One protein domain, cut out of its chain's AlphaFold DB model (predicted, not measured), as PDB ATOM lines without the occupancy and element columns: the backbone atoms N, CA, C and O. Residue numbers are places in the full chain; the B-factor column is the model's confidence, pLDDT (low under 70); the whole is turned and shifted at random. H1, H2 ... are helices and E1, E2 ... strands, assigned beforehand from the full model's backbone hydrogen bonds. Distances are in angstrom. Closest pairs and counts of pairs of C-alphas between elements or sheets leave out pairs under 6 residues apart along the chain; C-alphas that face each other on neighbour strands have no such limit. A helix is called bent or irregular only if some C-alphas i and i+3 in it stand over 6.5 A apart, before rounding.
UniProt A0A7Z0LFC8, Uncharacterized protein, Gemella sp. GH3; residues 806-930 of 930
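What this domain is: This is residues 806 to 930 of the 930 residues of an uncharacterized protein of Gemella sp. GH3 (UniProt A0A7Z0LFC8). A body built mostly of loops, with little regular structure, has a hairpin of two strands, E1 and E2, along one side; residues 833 to 840 stick out. In the body, residues 928 to 929 pair antiparallel with 847 to 848 and 897 to 898. Of 125 printed residues, 22 are in E1, E2, H1 and H2, in that order, class mixed. The whole is compact, radius of gyration of the C-alphas 15.1 A, spanning 37 by 34 by 32 A.

How they stand to each other: E1, residues 806 to 808, and E2, residues 827 to 834, are an antiparallel hairpin at 148 degrees; N 806 and O 829 are within hydrogen-bond range, 2.8 A. H1, residues 884 to 890, is apart from E1 and H2, residues 907 to 910. H1 has 1 of 3 O i to N i+4 pairs within range and 3 of 4 O i to N i+3 pairs; H2 is too short for the former.

Where its parts are: E1, 7.0 A long, begins at C-alpha 806 (48.834, -45.642, 113.906); E2 is 22.7 A. H1, 10.3 A, is irregular: C-alphas 885 and 888 are 7.5 A apart. H2, 5.0 A, ends at C-alpha 910 (52.738, -27.332, 102.974).

The domain as a whole: The farthest C-alphas, Leu 822 and Ile 837, are 43.9 A apart. The three links are long; the printed part has no cut. Residues 861 to 863 are under pLDDT 70.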
ATOM      1  N   VAL A 806      49.454 -44.328 113.713       88.50
ATOM      2  CA  VAL A 806      48.834 -45.642 113.906       88.50
ATOM      3  C   VAL A 806      47.484 -45.692 113.201       88.50
ATOM      4  O   VAL A 806      46.875 -44.665 112.907       88.50
ATOM      5  N   ILE A 807      47.015 -46.898 112.924       89.00
ATOM      6  CA  ILE A 807      45.772 -47.195 112.229       89.00
ATOM      7  C   ILE A 807      45.019 -48.316 112.959       89.00
ATOM      8  O   ILE A 807      45.622 -49.164 113.626       89.00
ATOM      9  N   GLY A 808      43.692 -48.291 112.885       90.38
ATOM     10  CA  GLY A 808      42.798 -49.193 113.611       90.38
ATOM     11  C   GLY A 808      41.423 -49.289 112.959       90.38
ATOM     12  O   GLY A 808      41.041 -48.429 112.168       90.38
ATOM     13  N   LEU A 809      40.673 -50.335 113.308       88.50
ATOM     14  CA  LEU A 809      39.260 -50.487 112.927       88.50
ATOM     15  C   LEU A 809      38.299 -49.998 114.028       88.50
ATOM     16  O   LEU A 809      37.084 -50.023 113.848       88.50
ATOM     17  N   ASP A 810      38.841 -49.527 115.154       86.44
ATOM     18  CA  ASP A 810      38.117 -48.905 116.262       86.44
ATOM     19  C   ASP A 810      38.736 -47.548 116.638       86.44
ATOM     20  O   ASP A 810      39.785 -47.159 116.119       86.44
ATOM     21  N   THR A 811      38.090 -46.822 117.555       81.25
ATOM     22  CA  THR A 811      38.500 -45.467 117.961       81.25
ATOM     23  C   THR A 811      39.809 -45.415 118.761       81.25
ATOM     24  O   THR A 811      40.253 -44.331 119.137       81.25
ATOM     25  N   LYS A 812      40.470 -46.554 119.006       82.50
ATOM     26  CA  LYS A 812      41.750 -46.660 119.716       82.50
ATOM     27  C   LYS A 812      42.812 -47.323 118.827       82.50
ATOM     28  O   LYS A 812      43.369 -48.361 119.198       82.50
ATOM     29  N   PRO A 813      43.167 -46.703 117.685       83.19
ATOM     30  CA  PRO A 813      44.131 -47.274 116.756       83.19
ATOM     31  C   PRO A 813      45.485 -47.516 117.436       83.19
ATOM     32  O   PRO A 813      46.002 -46.672 118.179       83.19
ATOM     33  N   ASN A 814      46.064 -48.692 117.192       84.44
ATOM     34  CA  ASN A 814      47.309 -49.132 117.824       84.44
ATOM     35  C   ASN A 814      48.244 -49.930 116.900       84.44
ATOM     36  O   ASN A 814      49.315 -50.327 117.354       84.44
ATOM     37  N   SER A 815      47.868 -50.153 115.638       83.81
ATOM     38  CA  SER A 815      48.662 -50.916 114.672       83.81
ATOM     39  C   SER A 815      49.276 -50.000 113.612       83.81
ATOM     40  O   SER A 815      48.827 -48.879 113.419       83.81
ATOM     41  N   MET A 816      50.292 -50.477 112.896       78.81
ATOM     42  CA  MET A 816      50.828 -49.816 111.693       78.81
ATOM     43  C   MET A 816      50.135 -50.306 110.409       78.81
ATOM     44  O   MET A 816      50.238 -49.673 109.362       78.81
ATOM     45  N   LEU A 817      49.427 -51.437 110.493       81.81
ATOM     46  CA  LEU A 817      48.715 -52.083 109.393       81.81
ATOM     47  C   LEU A 817      47.426 -52.716 109.924       81.81
ATOM     48  O   LEU A 817      47.444 -53.419 110.936       81.81
ATOM     49  N   VAL A 818      46.318 -52.520 109.215       82.44
ATOM     50  CA  VAL A 818      45.059 -53.230 109.469       82.44
ATOM     51  C   VAL A 818      44.455 -53.698 108.152       82.44
ATOM     52  O   VAL A 818      44.601 -53.033 107.130       82.44
ATOM     53  N   THR A 819      43.775 -54.844 108.183       86.44
ATOM     54  CA  THR A 819      42.948 -55.329 107.071       86.44
ATOM     55  C   THR A 819      41.492 -55.150 107.471       86.44
ATOM     56  O   THR A 819      41.097 -55.662 108.516       86.44
ATOM     57  N   GLY A 820      40.715 -54.426 106.670       83.62
ATOM     58  CA  GLY A 820      39.286 -54.204 106.891       83.62
ATOM     59  C   GLY A 820      38.494 -54.322 105.592       83.62
ATOM     60  O   GLY A 820      39.075 -54.346 104.505       83.62
ATOM     61  N   ASP A 821      37.171 -54.396 105.712       86.12
ATOM     62  CA  ASP A 821      36.269 -54.507 104.566       86.12
ATOM     63  C   ASP A 821      36.128 -53.172 103.817       86.12
ATOM     64  O   ASP A 821      36.088 -52.093 104.419       86.12
ATOM     65  N   LEU A 822      36.008 -53.238 102.487       82.88
ATOM     66  CA  LEU A 822      35.789 -52.058 101.649       82.88
ATOM     67  C   LEU A 822      34.465 -51.371 102.029       82.88
ATOM     68  O   LEU A 822      33.415 -52.008 102.072       82.88
ATOM     69  N   GLY A 823      34.519 -50.060 102.278       82.56
ATOM     70  CA  GLY A 823      33.379 -49.274 102.766       82.56
ATOM     71  C   GLY A 823      33.230 -49.249 104.293       82.56
ATOM     72  O   GLY A 823      32.368 -48.535 104.799       82.56
ATOM     73  N   GLY A 824      34.068 -49.988 105.030       86.00
ATOM     74  CA  GLY A 824      34.183 -49.883 106.482       86.00
ATOM     75  C   GLY A 824      34.940 -48.629 106.932       86.00
ATOM     76  O   GLY A 824      35.741 -48.058 106.189       86.00
ATOM     77  N   ASN A 825      34.703 -48.208 108.176       86.38
ATOM     78  CA  ASN A 825      35.437 -47.100 108.787       86.38
ATOM     79  C   ASN A 825      36.844 -47.543 109.207       86.38
ATOM     80  O   ASN A 825      37.034 -48.644 109.722       86.38
ATOM     81  N   VAL A 826      37.807 -46.637 109.055       88.19
ATOM     82  CA  VAL A 826      39.181 -46.799 109.531       88.19
ATOM     83  C   VAL A 826      39.553 -45.567 110.346       88.19
ATOM     84  O   VAL A 826      39.203 -44.446 109.982       88.19
ATOM     85  N   TYR A 827      40.263 -45.777 111.447       88.88
ATOM     86  CA  TYR A 827      40.693 -44.720 112.349       88.88
ATOM     87  C   TYR A 827      42.201 -44.551 112.248       88.88
ATOM     88  O   TYR A 827      42.953 -45.514 112.406       88.88
ATOM     89  N   TYR A 828      42.636 -43.319 112.005       87.12
ATOM     90  CA  TYR A 828      44.037 -42.925 112.083       87.12
ATOM     91  C   TYR A 828      44.285 -42.249 113.430       87.12
ATOM     92  O   TYR A 828      43.477 -41.443 113.881       87.12
ATOM     93  N   GLY A 829      45.402 -42.576 114.070       86.38
ATOM     94  CA  GLY A 829      45.859 -41.920 115.286       86.38
ATOM     95  C   GLY A 829      47.245 -41.340 115.078       86.38
ATOM     96  O   GLY A 829      48.137 -42.031 114.593       86.38
ATOM     97  N   LEU A 830      47.441 -40.088 115.478       84.12
ATOM     98  CA  LEU A 830      48.757 -39.470 115.569       84.12
ATOM     99  C   LEU A 830      49.165 -39.421 117.042       84.12
ATOM    100  O   LEU A 830      48.418 -38.927 117.884       84.12
ATOM    101  N   ARG A 831      50.339 -39.957 117.369       81.81
ATOM    102  CA  ARG A 831      50.887 -39.954 118.728       81.81
ATOM    103  C   ARG A 831      52.164 -39.139 118.746       81.81
ATOM    104  O   ARG A 831      53.117 -39.483 118.050       81.81
ATOM    105  N   LEU A 832      52.168 -38.107 119.579       81.00
ATOM    106  CA  LEU A 832      53.345 -37.313 119.894       81.00
ATOM    107  C   LEU A 832      53.779 -37.638 121.320       81.00
ATOM    108  O   LEU A 832      52.992 -37.513 122.258       81.00
ATOM    109  N   PHE A 833      55.028 -38.053 121.477       79.62
ATOM    110  CA  PHE A 833      55.638 -38.309 122.773       79.62
ATOM    111  C   PHE A 833      56.863 -37.411 122.917       79.62
ATOM    112  O   PHE A 833      57.896 -37.648 122.295       79.62
ATOM    113  N   ASN A 834      56.725 -36.348 123.711       78.69
ATOM    114  CA  ASN A 834      57.851 -35.484 124.042       78.69
ATOM    115  C   ASN A 834      58.633 -36.099 125.209       78.69
ATOM    116  O   ASN A 834      58.263 -35.894 126.363       78.69
ATOM    117  N   ASN A 835      59.701 -36.836 124.897       78.12
ATOM    118  CA  ASN A 835      60.665 -37.332 125.880       78.12
ATOM    119  C   ASN A 835      61.914 -36.442 125.959       78.12
ATOM    120  O   ASN A 835      62.940 -36.875 126.471       78.12
ATOM    121  N   THR A 836      61.882 -35.232 125.389       77.00
ATOM    122  CA  THR A 836      63.057 -34.353 125.331       77.00
ATOM    123  C   THR A 836      63.242 -33.569 126.632       77.00
ATOM    124  O   THR A 836      62.307 -33.390 127.410       77.00
ATOM    125  N   ILE A 837      64.448 -33.033 126.846       74.69
ATOM    126  CA  ILE A 837      64.732 -32.067 127.926       74.69
ATOM    127  C   ILE A 837      64.114 -30.683 127.710       74.69
ATOM    128  O   ILE A 837      64.165 -29.839 128.603       74.69
ATOM    129  N   ALA A 838      63.579 -30.412 126.521       75.31
ATOM    130  CA  ALA A 838      63.058 -29.106 126.157       75.31
ATOM    131  C   ALA A 838      61.525 -29.112 126.145       75.31
ATOM    132  O   ALA A 838      60.867 -30.044 125.673       75.31
ATOM    133  N   GLU A 839      60.929 -28.018 126.617       74.94
ATOM    134  CA  GLU A 839      59.506 -27.783 126.393       74.94
ATOM    135  C   GLU A 839      59.249 -27.557 124.897       74.94
ATOM    136  O   GLU A 839      59.720 -26.581 124.309       74.94
ATOM    137  N   VAL A 840      58.453 -28.431 124.280       75.50
ATOM    138  CA  VAL A 840      57.956 -28.225 122.916       75.50
ATOM    139  C   VAL A 840      56.728 -27.321 122.987       75.50
ATOM    140  O   VAL A 840      55.662 -27.745 123.425       75.50
ATOM    141  N   ARG A 841      56.892 -26.057 122.583       77.50
ATOM    142  CA  ARG A 841      55.834 -25.029 122.650       77.50
ATOM    143  C   ARG A 841      55.003 -24.912 121.379       77.50
ATOM    144  O   ARG A 841      53.856 -24.491 121.441       77.50
ATOM    145  N   THR A 842      55.586 -25.264 120.239       76.69
ATOM    146  CA  THR A 842      54.942 -25.190 118.926       76.69
ATOM    147  C   THR A 842      55.386 -26.373 118.085       76.69
ATOM    148  O   THR A 842      56.586 -26.596 117.923       76.69
ATOM    149  N   ILE A 843      54.431 -27.103 117.520       78.62
ATOM    150  CA  ILE A 843      54.669 -28.159 116.538       78.62
ATOM    151  C   ILE A 843      53.532 -28.138 115.517       78.62
ATOM    152  O   ILE A 843      52.399 -27.807 115.852       78.62
ATOM    153  N   SER A 844      53.839 -28.464 114.266       81.62
ATOM    154  CA  SER A 844      52.840 -28.661 113.216       81.62
ATOM    155  C   SER A 844      53.113 -29.988 112.529       81.62
ATOM    156  O   SER A 844      54.265 -30.289 112.215       81.62
ATOM    157  N   THR A 845      52.066 -30.771 112.291       81.62
ATOM    158  CA  THR A 845      52.181 -32.108 111.703       81.62
ATOM    159  C   THR A 845      51.275 -32.202 110.496       81.62
ATOM    160  O   THR A 845      50.067 -32.159 110.642       81.62
ATOM    161  N   ILE A 846      51.851 -32.351 109.307       84.94
ATOM    162  CA  ILE A 846      51.076 -32.450 108.071       84.94
ATOM    163  C   ILE A 846      50.947 -33.918 107.678       84.94
ATOM    164  O   ILE A 846      51.941 -34.643 107.635       84.94
ATOM    165  N   ASP A 847      49.732 -34.335 107.344       86.12
ATOM    166  CA  ASP A 847      49.446 -35.657 106.798       86.12
ATOM    167  C   ASP A 847      48.494 -35.557 105.604       86.12
ATOM    168  O   ASP A 847      47.657 -34.656 105.516       86.12
ATOM    169  N   THR A 848      48.622 -36.503 104.673       89.00
ATOM    170  CA  THR A 848      47.764 -36.587 103.488       89.00
ATOM    171  C   THR A 848      46.971 -37.884 103.491       89.00
ATOM    172  O   THR A 848      47.506 -38.989 103.681       89.00
ATOM    173  N   LEU A 849      45.662 -37.735 103.304       89.81
ATOM    174  CA  LEU A 849      44.704 -38.827 103.271       89.81
ATOM    175  C   LEU A 849      44.834 -39.591 101.948       89.81
ATOM    176  O   LEU A 849      44.952 -38.956 100.897       89.81
ATOM    177  N   PRO A 850      44.780 -40.935 101.981       89.81
ATOM    178  CA  PRO A 850      44.783 -41.747 100.774       89.81
ATOM    179  C   PRO A 850      43.748 -41.298  99.736       89.81
ATOM    180  O   PRO A 850      42.549 -41.203 100.019       89.81
ATOM    181  N   ALA A 851      44.207 -41.047  98.512       89.62
ATOM    182  CA  ALA A 851      43.362 -40.693  97.375       89.62
ATOM    183  C   ALA A 851      43.951 -41.193  96.051       89.62
ATOM    184  O   ALA A 851      45.151 -41.391  95.935       89.62
ATOM    185  N   LEU A 852      43.118 -41.397  95.025       89.06
ATOM    186  CA  LEU A 852      43.615 -41.816  93.708       89.06
ATOM    187  C   LEU A 852      44.649 -40.815  93.164       89.06
ATOM    188  O   LEU A 852      44.352 -39.629  93.031       89.06
ATOM    189  N   GLY A 853      45.840 -41.314  92.822       86.00
ATOM    190  CA  GLY A 853      46.945 -40.502  92.297       86.00
ATOM    191  C   GLY A 853      47.724 -39.712  93.354       86.00
ATOM    192  O   GLY A 853      48.503 -38.832  92.993       86.00
ATOM    193  N   ASP A 854      47.520 -40.001  94.639       88.62
ATOM    194  CA  ASP A 854      48.274 -39.386  95.722       88.62
ATOM    195  C   ASP A 854      49.732 -39.869  95.798       88.62
ATOM    196  O   ASP A 854      50.134 -40.907  95.255       88.62
ATOM    197  N   HIS A 855      50.534 -39.087  96.511       89.81
ATOM    198  CA  HIS A 855      51.942 -39.365  96.745       89.81
ATOM    199  C   HIS A 855      52.191 -39.561  98.244       89.81
ATOM    200  O   HIS A 855      51.359 -39.269  99.114       89.81
ATOM    201  N   MET A 856      53.341 -40.127  98.576       84.31
ATOM    202  CA  MET A 856      53.840 -40.084  99.945       84.31
ATOM    203  C   MET A 856      54.102 -38.615 100.314       84.31
ATOM    204  O   MET A 856      54.669 -37.880  99.515       84.31
ATOM    205  N   ILE A 857      53.675 -38.159 101.499       81.19
ATOM    206  CA  ILE A 857      53.973 -36.790 101.987       81.19
ATOM    207  C   ILE A 857      55.414 -36.645 102.490       81.19
ATOM    208  O   ILE A 857      55.929 -35.549 102.666       81.19
ATOM    209  N   ALA A 858      56.068 -37.783 102.694       77.75
ATOM    210  CA  ALA A 858      57.476 -37.922 102.990       77.75
ATOM    211  C   ALA A 858      58.204 -38.443 101.747       77.75
ATOM    212  O   ALA A 858      57.746 -39.416 101.143       77.75
ATOM    213  N   SER A 859      59.343 -37.847 101.402       70.69
ATOM    214  CA  SER A 859      60.226 -38.368 100.362       70.69
ATOM    215  C   SER A 859      60.808 -39.737 100.729       70.69
ATOM    216  O   SER A 859      60.980 -40.076 101.902       70.69
ATOM    217  N   ASN A 860      61.135 -40.529  99.707       71.25
ATOM    218  CA  ASN A 860      61.967 -41.722  99.835       71.25
ATOM    219  C   ASN A 860      63.448 -41.341 100.073       71.25
ATOM    220  O   ASN A 860      63.819 -40.167 100.090       71.25
ATOM    221  N   GLN A 861      64.329 -42.337 100.201       60.03
ATOM    222  CA  GLN A 861      65.776 -42.126 100.399       60.03
ATOM    223  C   GLN A 861      66.459 -41.344  99.254       60.03
ATOM    224  O   GLN A 861      67.543 -40.792  99.444       60.03
ATOM    225  N   SER A 862      65.838 -41.255  98.076       65.75
ATOM    226  CA  SER A 862      66.308 -40.462  96.930       65.75
ATOM    227  C   SER A 862      65.792 -39.015  96.941       65.75
ATOM    228  O   SER A 862      66.142 -38.246  96.051       65.75
ATOM    229  N   GLY A 863      64.990 -38.620  97.939       68.06
ATOM    230  CA  GLY A 863      64.333 -37.309  97.985       68.06
ATOM    231  C   GLY A 863      63.074 -37.223  97.112       68.06
ATOM    232  O   GLY A 863      62.542 -36.135  96.911       68.06
ATOM    233  N   GLU A 864      62.591 -38.350  96.585       78.81
ATOM    234  CA  GLU A 864      61.436 -38.402  95.689       78.81
ATOM    235  C   GLU A 864      60.158 -38.687  96.478       78.81
ATOM    236  O   GLU A 864      60.084 -39.638  97.260       78.81
ATOM    237  N   TYR A 865      59.112 -37.905  96.235       83.56
ATOM    238  CA  TYR A 865      57.778 -38.164  96.767       83.56
ATOM    239  C   TYR A 865      57.092 -39.164  95.838       83.56
ATOM    240  O   TYR A 865      56.505 -38.786  94.830       83.56
ATOM    241  N   THR A 866      57.237 -40.458  96.116       87.75
ATOM    242  CA  THR A 866      56.741 -41.518  95.225       87.75
ATOM    243  C   THR A 866      55.214 -41.619  95.247       87.75
ATOM    244  O   THR A 866      54.615 -41.372  96.301       87.75
ATOM    245  N   PRO A 867      54.565 -42.052  94.146       89.56
ATOM    246  CA  PRO A 867      53.147 -42.400  94.168       89.56
ATOM    247  C   PRO A 867      52.861 -43.400  95.292       89.56
ATOM    248  O   PRO A 867      53.571 -44.398  95.424       89.56
ATOM    249  N   ARG A 868      51.832 -43.148  96.107       86.25
ATOM    250  CA  ARG A 868      51.482 -44.036  97.234       86.25
ATOM    251  C   ARG A 868      50.836 -45.338  96.756       86.25
ATOM    252  O   ARG A 868      50.835 -46.331  97.476       86.25
ATOM    253  N   GLY A 869      50.298 -45.342  95.534       88.81
ATOM    254  CA  GLY A 869      49.625 -46.503  94.951       88.81
ATOM    255  C   GLY A 869      48.224 -46.741  95.518       88.81
ATOM    256  O   GLY A 869      47.703 -47.850  95.403       88.81
ATOM    257  N   SER A 870      47.610 -45.722  96.127       88.56
ATOM    258  CA  SER A 870      46.251 -45.803  96.660       88.56
ATOM    259  C   SER A 870      45.266 -46.206  95.561       88.56
ATOM    260  O   SER A 870      45.173 -45.551  94.523       88.56
ATOM    261  N   GLN A 871      44.522 -47.289  95.789       88.94
ATOM    262  CA  GLN A 871      43.518 -47.799  94.842       88.94
ATOM    263  C   GLN A 871      42.107 -47.265  95.113       88.94
ATOM    264  O   GLN A 871      41.221 -47.375  94.271       88.94
ATOM    265  N   PHE A 872      41.895 -46.691  96.292       85.50
ATOM    266  CA  PHE A 872      40.633 -46.123  96.740       85.50
ATOM    267  C   PHE A 872      40.920 -44.935  97.657       85.50
ATOM    268  O   PHE A 872      41.968 -44.873  98.302       85.50
ATOM    269  N   SER A 873      39.994 -43.980  97.698       86.56
ATOM    270  CA  SER A 873      40.070 -42.852  98.624       86.56
ATOM    271  C   SER A 873      39.581 -43.249 100.014       86.56
ATOM    272  O   SER A 873      38.572 -43.944 100.129       86.56
ATOM    273  N   THR A 874      40.240 -42.747 101.059       88.38
ATOM    274  CA  THR A 874      39.774 -42.842 102.452       88.38
ATOM    275  C   THR A 874      39.450 -41.444 102.994       88.38
ATOM    276  O   THR A 874      40.230 -40.856 103.744       88.38
ATOM    277  N   PRO A 875      38.316 -40.856 102.568       89.62
ATOM    278  CA  PRO A 875      37.939 -39.510 102.979       89.62
ATOM    279  C   PRO A 875      37.561 -39.458 104.463       89.62
ATOM    280  O   PRO A 875      37.198 -40.471 105.066       89.62
ATOM    281  N   LEU A 876      37.575 -38.256 105.043       92.44
ATOM    282  CA  LEU A 876      36.999 -38.053 106.370       92.44
ATOM    283  C   LEU A 876      35.479 -38.209 106.316       92.44
ATOM    284  O   LEU A 876      34.812 -37.727 105.403       92.44
ATOM    285  N   THR A 877      34.922 -38.857 107.336       89.31
ATOM    286  CA  THR A 877      33.469 -39.007 107.502       89.31
ATOM    287  C   THR A 877      32.842 -37.847 108.279       89.31
ATOM    288  O   THR A 877      31.626 -37.673 108.247       89.31
ATOM    289  N   LYS A 878      33.663 -37.059 108.984       90.38
ATOM    290  CA  LYS A 878      33.309 -35.854 109.747       90.38
ATOM    291  C   LYS A 878      34.574 -35.070 110.110       90.38
ATOM    292  O   LYS A 878      35.679 -35.583 109.939       90.38
ATOM    293  N   ALA A 879      34.404 -33.861 110.637       93.00
ATOM    294  CA  ALA A 879      35.500 -33.063 111.175       93.00
ATOM    295  C   ALA A 879      36.173 -33.771 112.368       93.00
ATOM    296  O   ALA A 879      35.500 -34.433 113.166       93.00
ATOM    297  N   LEU A 880      37.490 -33.617 112.519       91.00
ATOM    298  CA  LEU A 880      38.241 -34.180 113.646       91.00
ATOM    299  C   LEU A 880      37.842 -33.551 114.986       91.00
ATOM    300  O   LEU A 880      37.925 -34.216 116.019       91.00
ATOM    301  N   GLU A 881      37.366 -32.308 114.967       93.44
ATOM    302  CA  GLU A 881      36.852 -31.596 116.136       93.44
ATOM    303  C   GLU A 881      35.532 -32.200 116.653       93.44
ATOM    304  O   GLU A 881      35.182 -32.015 117.817       93.44
ATOM    305  N   ASP A 882      34.812 -32.958 115.813       91.25
ATOM    306  CA  ASP A 882      33.557 -33.651 116.157       91.25
ATOM    307  C   ASP A 882      33.778 -35.098 116.645       91.25
ATOM    308  O   ASP A 882      32.841 -35.901 116.766       91.25
ATOM    309  N   VAL A 883      35.031 -35.481 116.894       88.12
ATOM    310  CA  VAL A 883      35.398 -36.772 117.483       88.12
ATOM    311  C   VAL A 883      35.553 -36.595 118.994       88.12
ATOM    312  O   VAL A 883      36.389 -35.821 119.455       88.12
ATOM    313  N   THR A 884      34.747 -37.311 119.781       88.12
ATOM    314  CA  THR A 884      34.713 -37.182 121.249       88.12
ATOM    315  C   THR A 884      36.074 -37.457 121.889       88.12
ATOM    316  O   THR A 884      36.473 -36.767 122.823       88.12
ATOM    317  N   GLU A 885      36.816 -38.430 121.368       85.62
ATOM    318  CA  GLU A 885      38.148 -38.802 121.845       85.62
ATOM    319  C   GLU A 885      39.193 -37.683 121.672       85.62
ATOM    320  O   GLU A 885      40.198 -37.686 122.382       85.62
ATOM    321  N   ASN A 886      38.946 -36.701 120.796       88.25
ATOM    322  CA  ASN A 886      39.872 -35.596 120.534       88.25
ATOM    323  C   ASN A 886      39.666 -34.385 121.458       88.25
ATOM    324  O   ASN A 886      40.498 -33.486 121.439       88.25
ATOM    325  N   GLN A 887      38.617 -34.329 122.286       89.19
ATOM    326  CA  GLN A 887      38.273 -33.107 123.035       89.19
ATOM    327  C   GLN A 887      39.420 -32.581 123.913       89.19
ATOM    328  O   GLN A 887      39.747 -31.402 123.856       89.19
ATOM    329  N   THR A 888      40.109 -33.461 124.645       86.00
ATOM    330  CA  THR A 888      41.279 -33.081 125.459       86.00
ATOM    331  C   THR A 888      42.468 -32.616 124.607       86.00
ATOM    332  O   THR A 888      43.294 -31.832 125.066       86.00
ATOM    333  N   LEU A 889      42.595 -33.107 123.368       83.50
ATOM    334  CA  LEU A 889      43.657 -32.703 122.440       83.50
ATOM    335  C   LEU A 889      43.414 -31.286 121.904       83.50
ATOM    336  O   LEU A 889      44.361 -30.510 121.799       83.50
ATOM    337  N   LEU A 890      42.156 -30.942 121.612       88.88
ATOM    338  CA  LEU A 890      41.751 -29.637 121.069       88.88
ATOM    339  C   LEU A 890      42.006 -28.474 122.041       88.88
ATOM    340  O   LEU A 890      42.057 -27.326 121.621       88.88
ATOM    341  N   GLU A 891      42.235 -28.747 123.330       89.44
ATOM    342  CA  GLU A 891      42.717 -27.737 124.285       89.44
ATOM    343  C   GLU A 891      44.154 -27.264 123.984       89.44
ATOM    344  O   GLU A 891      44.595 -26.246 124.516       89.44
ATOM    345  N   LYS A 892      44.907 -28.023 123.174       86.12
ATOM    346  CA  LYS A 892      46.339 -27.814 122.914       86.12
ATOM    347  C   LYS A 892      46.697 -27.649 121.436       86.12
ATOM    348  O   LYS A 892      47.807 -27.206 121.156       86.12
ATOM    349  N   PHE A 893      45.812 -28.036 120.519       88.50
ATOM    350  CA  PHE A 893      46.088 -28.077 119.083       88.50
ATOM    351  C   PHE A 893      44.949 -27.467 118.274       88.50
ATOM    352  O   PHE A 893      43.784 -27.800 118.488       88.50
ATOM    353  N   ASP A 894      45.325 -26.647 117.296       91.62
ATOM    354  CA  ASP A 894      44.451 -26.227 116.205       91.62
ATOM    355  C   ASP A 894      44.483 -27.278 115.086       91.62
ATOM    356  O   ASP A 894      45.516 -27.916 114.871       91.62
ATOM    357  N   ILE A 895      43.371 -27.444 114.367       93.25
ATOM    358  CA  ILE A 895      43.267 -28.366 113.228       93.25
ATOM    359  C   ILE A 895      42.973 -27.573 111.963       93.25
ATOM    360  O   ILE A 895      42.072 -26.729 111.936       93.25
ATOM    361  N   PHE A 896      43.709 -27.882 110.896       95.69
ATOM    362  CA  PHE A 896      43.467 -27.301 109.582       95.69
ATOM    363  C   PHE A 896      43.313 -28.367 108.499       95.69
ATOM    364  O   PHE A 896      43.890 -29.452 108.562       95.69
ATOM    365  N   TYR A 897      42.554 -28.022 107.463       96.00
ATOM    366  CA  TYR A 897      42.173 -28.912 106.372       96.00
ATOM    367  C   TYR A 897      42.568 -28.340 105.017       96.00
ATOM    368  O   TYR A 897      42.511 -27.133 104.800       96.00
ATOM    369  N   GLN A 898      42.881 -29.215 104.067       95.25
ATOM    370  CA  GLN A 898      43.084 -28.841 102.668       95.25
ATOM    371  C   GLN A 898      42.210 -29.718 101.767       95.25
ATOM    372  O   GLN A 898      42.127 -30.933 101.962       95.25
ATOM    373  N   LEU A 899      41.554 -29.107 100.774       93.25
ATOM    374  CA  LEU A 899      40.653 -29.799  99.836       93.25
ATOM    375  C   LEU A 899      41.327 -30.150  98.503       93.25
ATOM    376  O   LEU A 899      40.846 -30.997  97.751       93.25
ATOM    377  N   THR A 900      42.438 -29.490  98.182       91.12
ATOM    378  CA  THR A 900      43.193 -29.744  96.954       91.12
ATOM    379  C   THR A 900      44.026 -31.010  97.094       91.12
ATOM    380  O   THR A 900      44.670 -31.223  98.119       91.12
ATOM    381  N   LEU A 901      44.037 -31.840  96.049       85.69
ATOM    382  CA  LEU A 901      44.886 -33.028  96.002       85.69
ATOM    383  C   LEU A 901      46.367 -32.624  96.080       85.69
ATOM    384  O   LEU A 901      46.778 -31.649  95.449       85.69
ATOM    385  N   GLN A 902      47.151 -33.393  96.835       86.06
ATOM    386  CA  GLN A 902      48.606 -33.258  96.895       86.06
ATOM    387  C   GLN A 902      49.227 -33.349  95.484       86.06
ATOM    388  O   GLN A 902      48.857 -34.215  94.689       86.06
ATOM    389  N   GLY A 903      50.190 -32.471  95.189       83.00
ATOM    390  CA  GLY A 903      51.040 -32.537  93.999       83.00
ATOM    391  C   GLY A 903      52.194 -33.539  94.145       83.00
ATOM    392  O   GLY A 903      52.184 -34.409  95.006       83.00
ATOM    393  N   ILE A 904      53.224 -33.425  93.306       85.12
ATOM    394  CA  ILE A 904      54.369 -34.363  93.301       85.12
ATOM    395  C   ILE A 904      55.480 -33.994  94.301       85.12
ATOM    396  O   ILE A 904      56.581 -34.536  94.234       85.12
ATOM    397  N   ASP A 905      55.224 -33.042  95.200       81.38
ATOM    398  CA  ASP A 905      56.193 -32.535  96.171       81.38
ATOM    399  C   ASP A 905      55.527 -32.110  97.494       81.38
ATOM    400  O   ASP A 905      54.305 -31.983  97.591       81.38
ATOM    401  N   LEU A 906      56.337 -31.886  98.535       81.62
ATOM    402  CA  LEU A 906      55.866 -31.396  99.838       81.62
ATOM    403  C   LEU A 906      55.316 -29.963  99.776       81.62
ATOM    404  O   LEU A 906      54.387 -29.635 100.513       81.62
ATOM    405  N   ALA A 907      55.883 -29.107  98.918       82.44
ATOM    406  CA  ALA A 907      55.501 -27.697  98.820       82.44
ATOM    407  C   ALA A 907      54.033 -27.540  98.395       82.44
ATOM    408  O   ALA A 907      53.320 -26.710  98.952       82.44
ATOM    409  N   SER A 908      53.549 -28.412  97.508       84.81
ATOM    410  CA  SER A 908      52.161 -28.453  97.037       84.81
ATOM    411  C   SER A 908      51.115 -28.645  98.144       84.81
ATOM    412  O   SER A 908      49.950 -28.288  97.965       84.81
ATOM    413  N   VAL A 909      51.521 -29.195  99.291       87.31
ATOM    414  CA  VAL A 909      50.664 -29.392 100.468       87.31
ATOM    415  C   VAL A 909      50.997 -28.360 101.539       87.31
ATOM    416  O   VAL A 909      50.121 -27.632 101.992       87.31
ATOM    417  N   ARG A 910      52.276 -28.245 101.918       85.81
ATOM    418  CA  ARG A 910      52.738 -27.332 102.974       85.81
ATOM    419  C   ARG A 910      52.314 -25.886 102.716       85.81
ATOM    420  O   ARG A 910      51.837 -25.235 103.647       85.81
ATOM    421  N   ASP A 911      52.475 -25.426 101.477       85.19
ATOM    422  CA  ASP A 911      52.252 -24.035 101.065       85.19
ATOM    423  C   ASP A 911      50.837 -23.810 100.499       85.19
ATOM    424  O   ASP A 911      50.524 -22.723 100.012       85.19
ATOM    425  N   GLY A 912      49.980 -24.837 100.545       85.31
ATOM    426  CA  GLY A 912      48.589 -24.754 100.119       85.31
ATOM    427  C   GLY A 912      47.704 -23.935 101.064       85.31
ATOM    428  O   GLY A 912      48.096 -23.560 102.170       85.31
ATOM    429  N   GLU A 913      46.475 -23.662 100.623       92.31
ATOM    430  CA  GLU A 913      45.472 -22.985 101.447       92.31
ATOM    431  C   GLU A 913      44.944 -23.928 102.538       92.31
ATOM    432  O   GLU A 913      44.344 -24.965 102.246       92.31
ATOM    433  N   TRP A 914      45.163 -23.546 103.797       94.88
ATOM    434  CA  TRP A 914      44.709 -24.271 104.981       94.88
ATOM    435  C   TRP A 914      43.414 -23.655 105.518       94.88
ATOM    436  O   TRP A 914      43.376 -22.479 105.880       94.88
ATOM    437  N   LEU A 915      42.359 -24.463 105.573       97.12
ATOM    438  CA  LEU A 915      41.006 -24.083 105.967       97.12
ATOM    439  C   LEU A 915      40.702 -24.542 107.395       97.12
ATOM    440  O   LEU A 915      41.073 -25.641 107.801       97.12
ATOM    441  N   THR A 916      39.975 -23.718 108.139       96.62
ATOM    442  CA  THR A 916      39.371 -24.098 109.426       96.62
ATOM    443  C   THR A 916      38.077 -24.889 109.211       96.62
ATOM    444  O   THR A 916      37.512 -24.884 108.113       96.62
ATOM    445  N   LYS A 917      37.567 -25.539 110.265       95.44
ATOM    446  CA  LYS A 917      36.318 -26.317 110.229       95.44
ATOM    447  C   LYS A 917      35.153 -25.590 109.550       95.44
ATOM    448  O   LYS A 917      34.503 -26.163 108.681       95.44
ATOM    449  N   ASP A 918      34.916 -24.329 109.908       96.06
ATOM    450  CA  ASP A 918      33.772 -23.541 109.418       96.06
ATOM    451  C   ASP A 918      33.881 -23.174 107.929       96.06
ATOM    452  O   ASP A 918      32.899 -22.772 107.303       96.06
ATOM    453  N   GLN A 919      35.072 -23.320 107.346       96.50
ATOM    454  CA  GLN A 919      35.339 -23.067 105.931       96.50
ATOM    455  C   GLN A 919      35.192 -24.335 105.070       96.50
ATOM    456  O   GLN A 919      35.269 -24.248 103.844       96.50
ATOM    457  N   VAL A 920      34.954 -25.504 105.679       96.19
ATOM    458  CA  VAL A 920      34.775 -26.786 104.984       96.19
ATOM    459  C   VAL A 920      33.302 -27.198 105.016       96.19
ATOM    460  O   VAL A 920      32.763 -27.581 106.050       96.19
ATOM    461  N   SER A 921      32.639 -27.165 103.856       92.81
ATOM    462  CA  SER A 921      31.222 -27.543 103.735       92.81
ATOM    463  C   SER A 921      30.984 -29.052 103.604       92.81
ATOM    464  O   SER A 921      29.897 -29.529 103.917       92.81
ATOM    465  N   ASP A 922      31.973 -29.799 103.103       95.19
ATOM    466  CA  ASP A 922      31.915 -31.252 102.906       95.19
ATOM    467  C   ASP A 922      33.269 -31.885 103.262       95.19
ATOM    468  O   ASP A 922      34.239 -31.792 102.506       95.19
ATOM    469  N   PHE A 923      33.329 -32.549 104.420       94.38
ATOM    470  CA  PHE A 923      34.550 -33.188 104.921       94.38
ATOM    471  C   PHE A 923      35.000 -34.389 104.083       94.38
ATOM    472  O   PHE A 923      36.175 -34.757 104.137       94.38
ATOM    473  N   SER A 924      34.130 -34.947 103.234       92.44
ATOM    474  CA  SER A 924      34.536 -36.017 102.321       92.44
ATOM    475  C   SER A 924      35.494 -35.533 101.218       92.44
ATOM    476  O   SER A 924      36.208 -36.331 100.602       92.44
ATOM    477  N   GLN A 925      35.566 -34.214 100.994       93.56
ATOM    478  CA  GLN A 925      36.486 -33.596 100.037       93.56
ATOM    479  C   GLN A 925      37.887 -33.352 100.599       93.56
ATOM    480  O   GLN A 925      38.797 -33.077  99.821       93.56
ATOM    481  N   VAL A 926      38.087 -33.475 101.913       94.56
ATOM    482  CA  VAL A 926      39.391 -33.245 102.546       94.56
ATOM    483  C   VAL A 926      40.433 -34.219 101.993       94.56
ATOM    484  O   VAL A 926      40.175 -35.416 101.844       94.56
ATOM    485  N   LYS A 927      41.617 -33.689 101.677       92.44
ATOM    486  CA  LYS A 927      42.779 -34.429 101.160       92.44
ATOM    487  C   LYS A 927      43.973 -34.378 102.101       92.44
ATOM    488  O   LYS A 927      44.725 -35.347 102.151       92.44
ATOM    489  N   SER A 928      44.117 -33.308 102.874       92.19
ATOM    490  CA  SER A 928      45.231 -33.145 103.814       92.19
ATOM    491  C   SER A 928      44.761 -32.532 105.125       92.19
ATOM    492  O   SER A 928      43.757 -31.814 105.159       92.19
ATOM    493  N   ILE A 929      45.507 -32.820 106.188       91.88
ATOM    494  CA  ILE A 929      45.265 -32.350 107.554       91.88
ATOM    495  C   ILE A 929      46.585 -31.802 108.103       91.88
ATOM    496  O   ILE A 929      47.647 -32.353 107.796       91.88
ATOM    497  N   LYS A 930      46.518 -30.724 108.883       89.50
ATOM    498  CA  LYS A 930      47.661 -30.102 109.556       89.50
ATOM    499  C   LYS A 930      47.390 -29.869 111.032       89.50
ATOM    500  O   LYS A 930      46.244 -29.456 111.333       89.50
TER     501      LYS A 930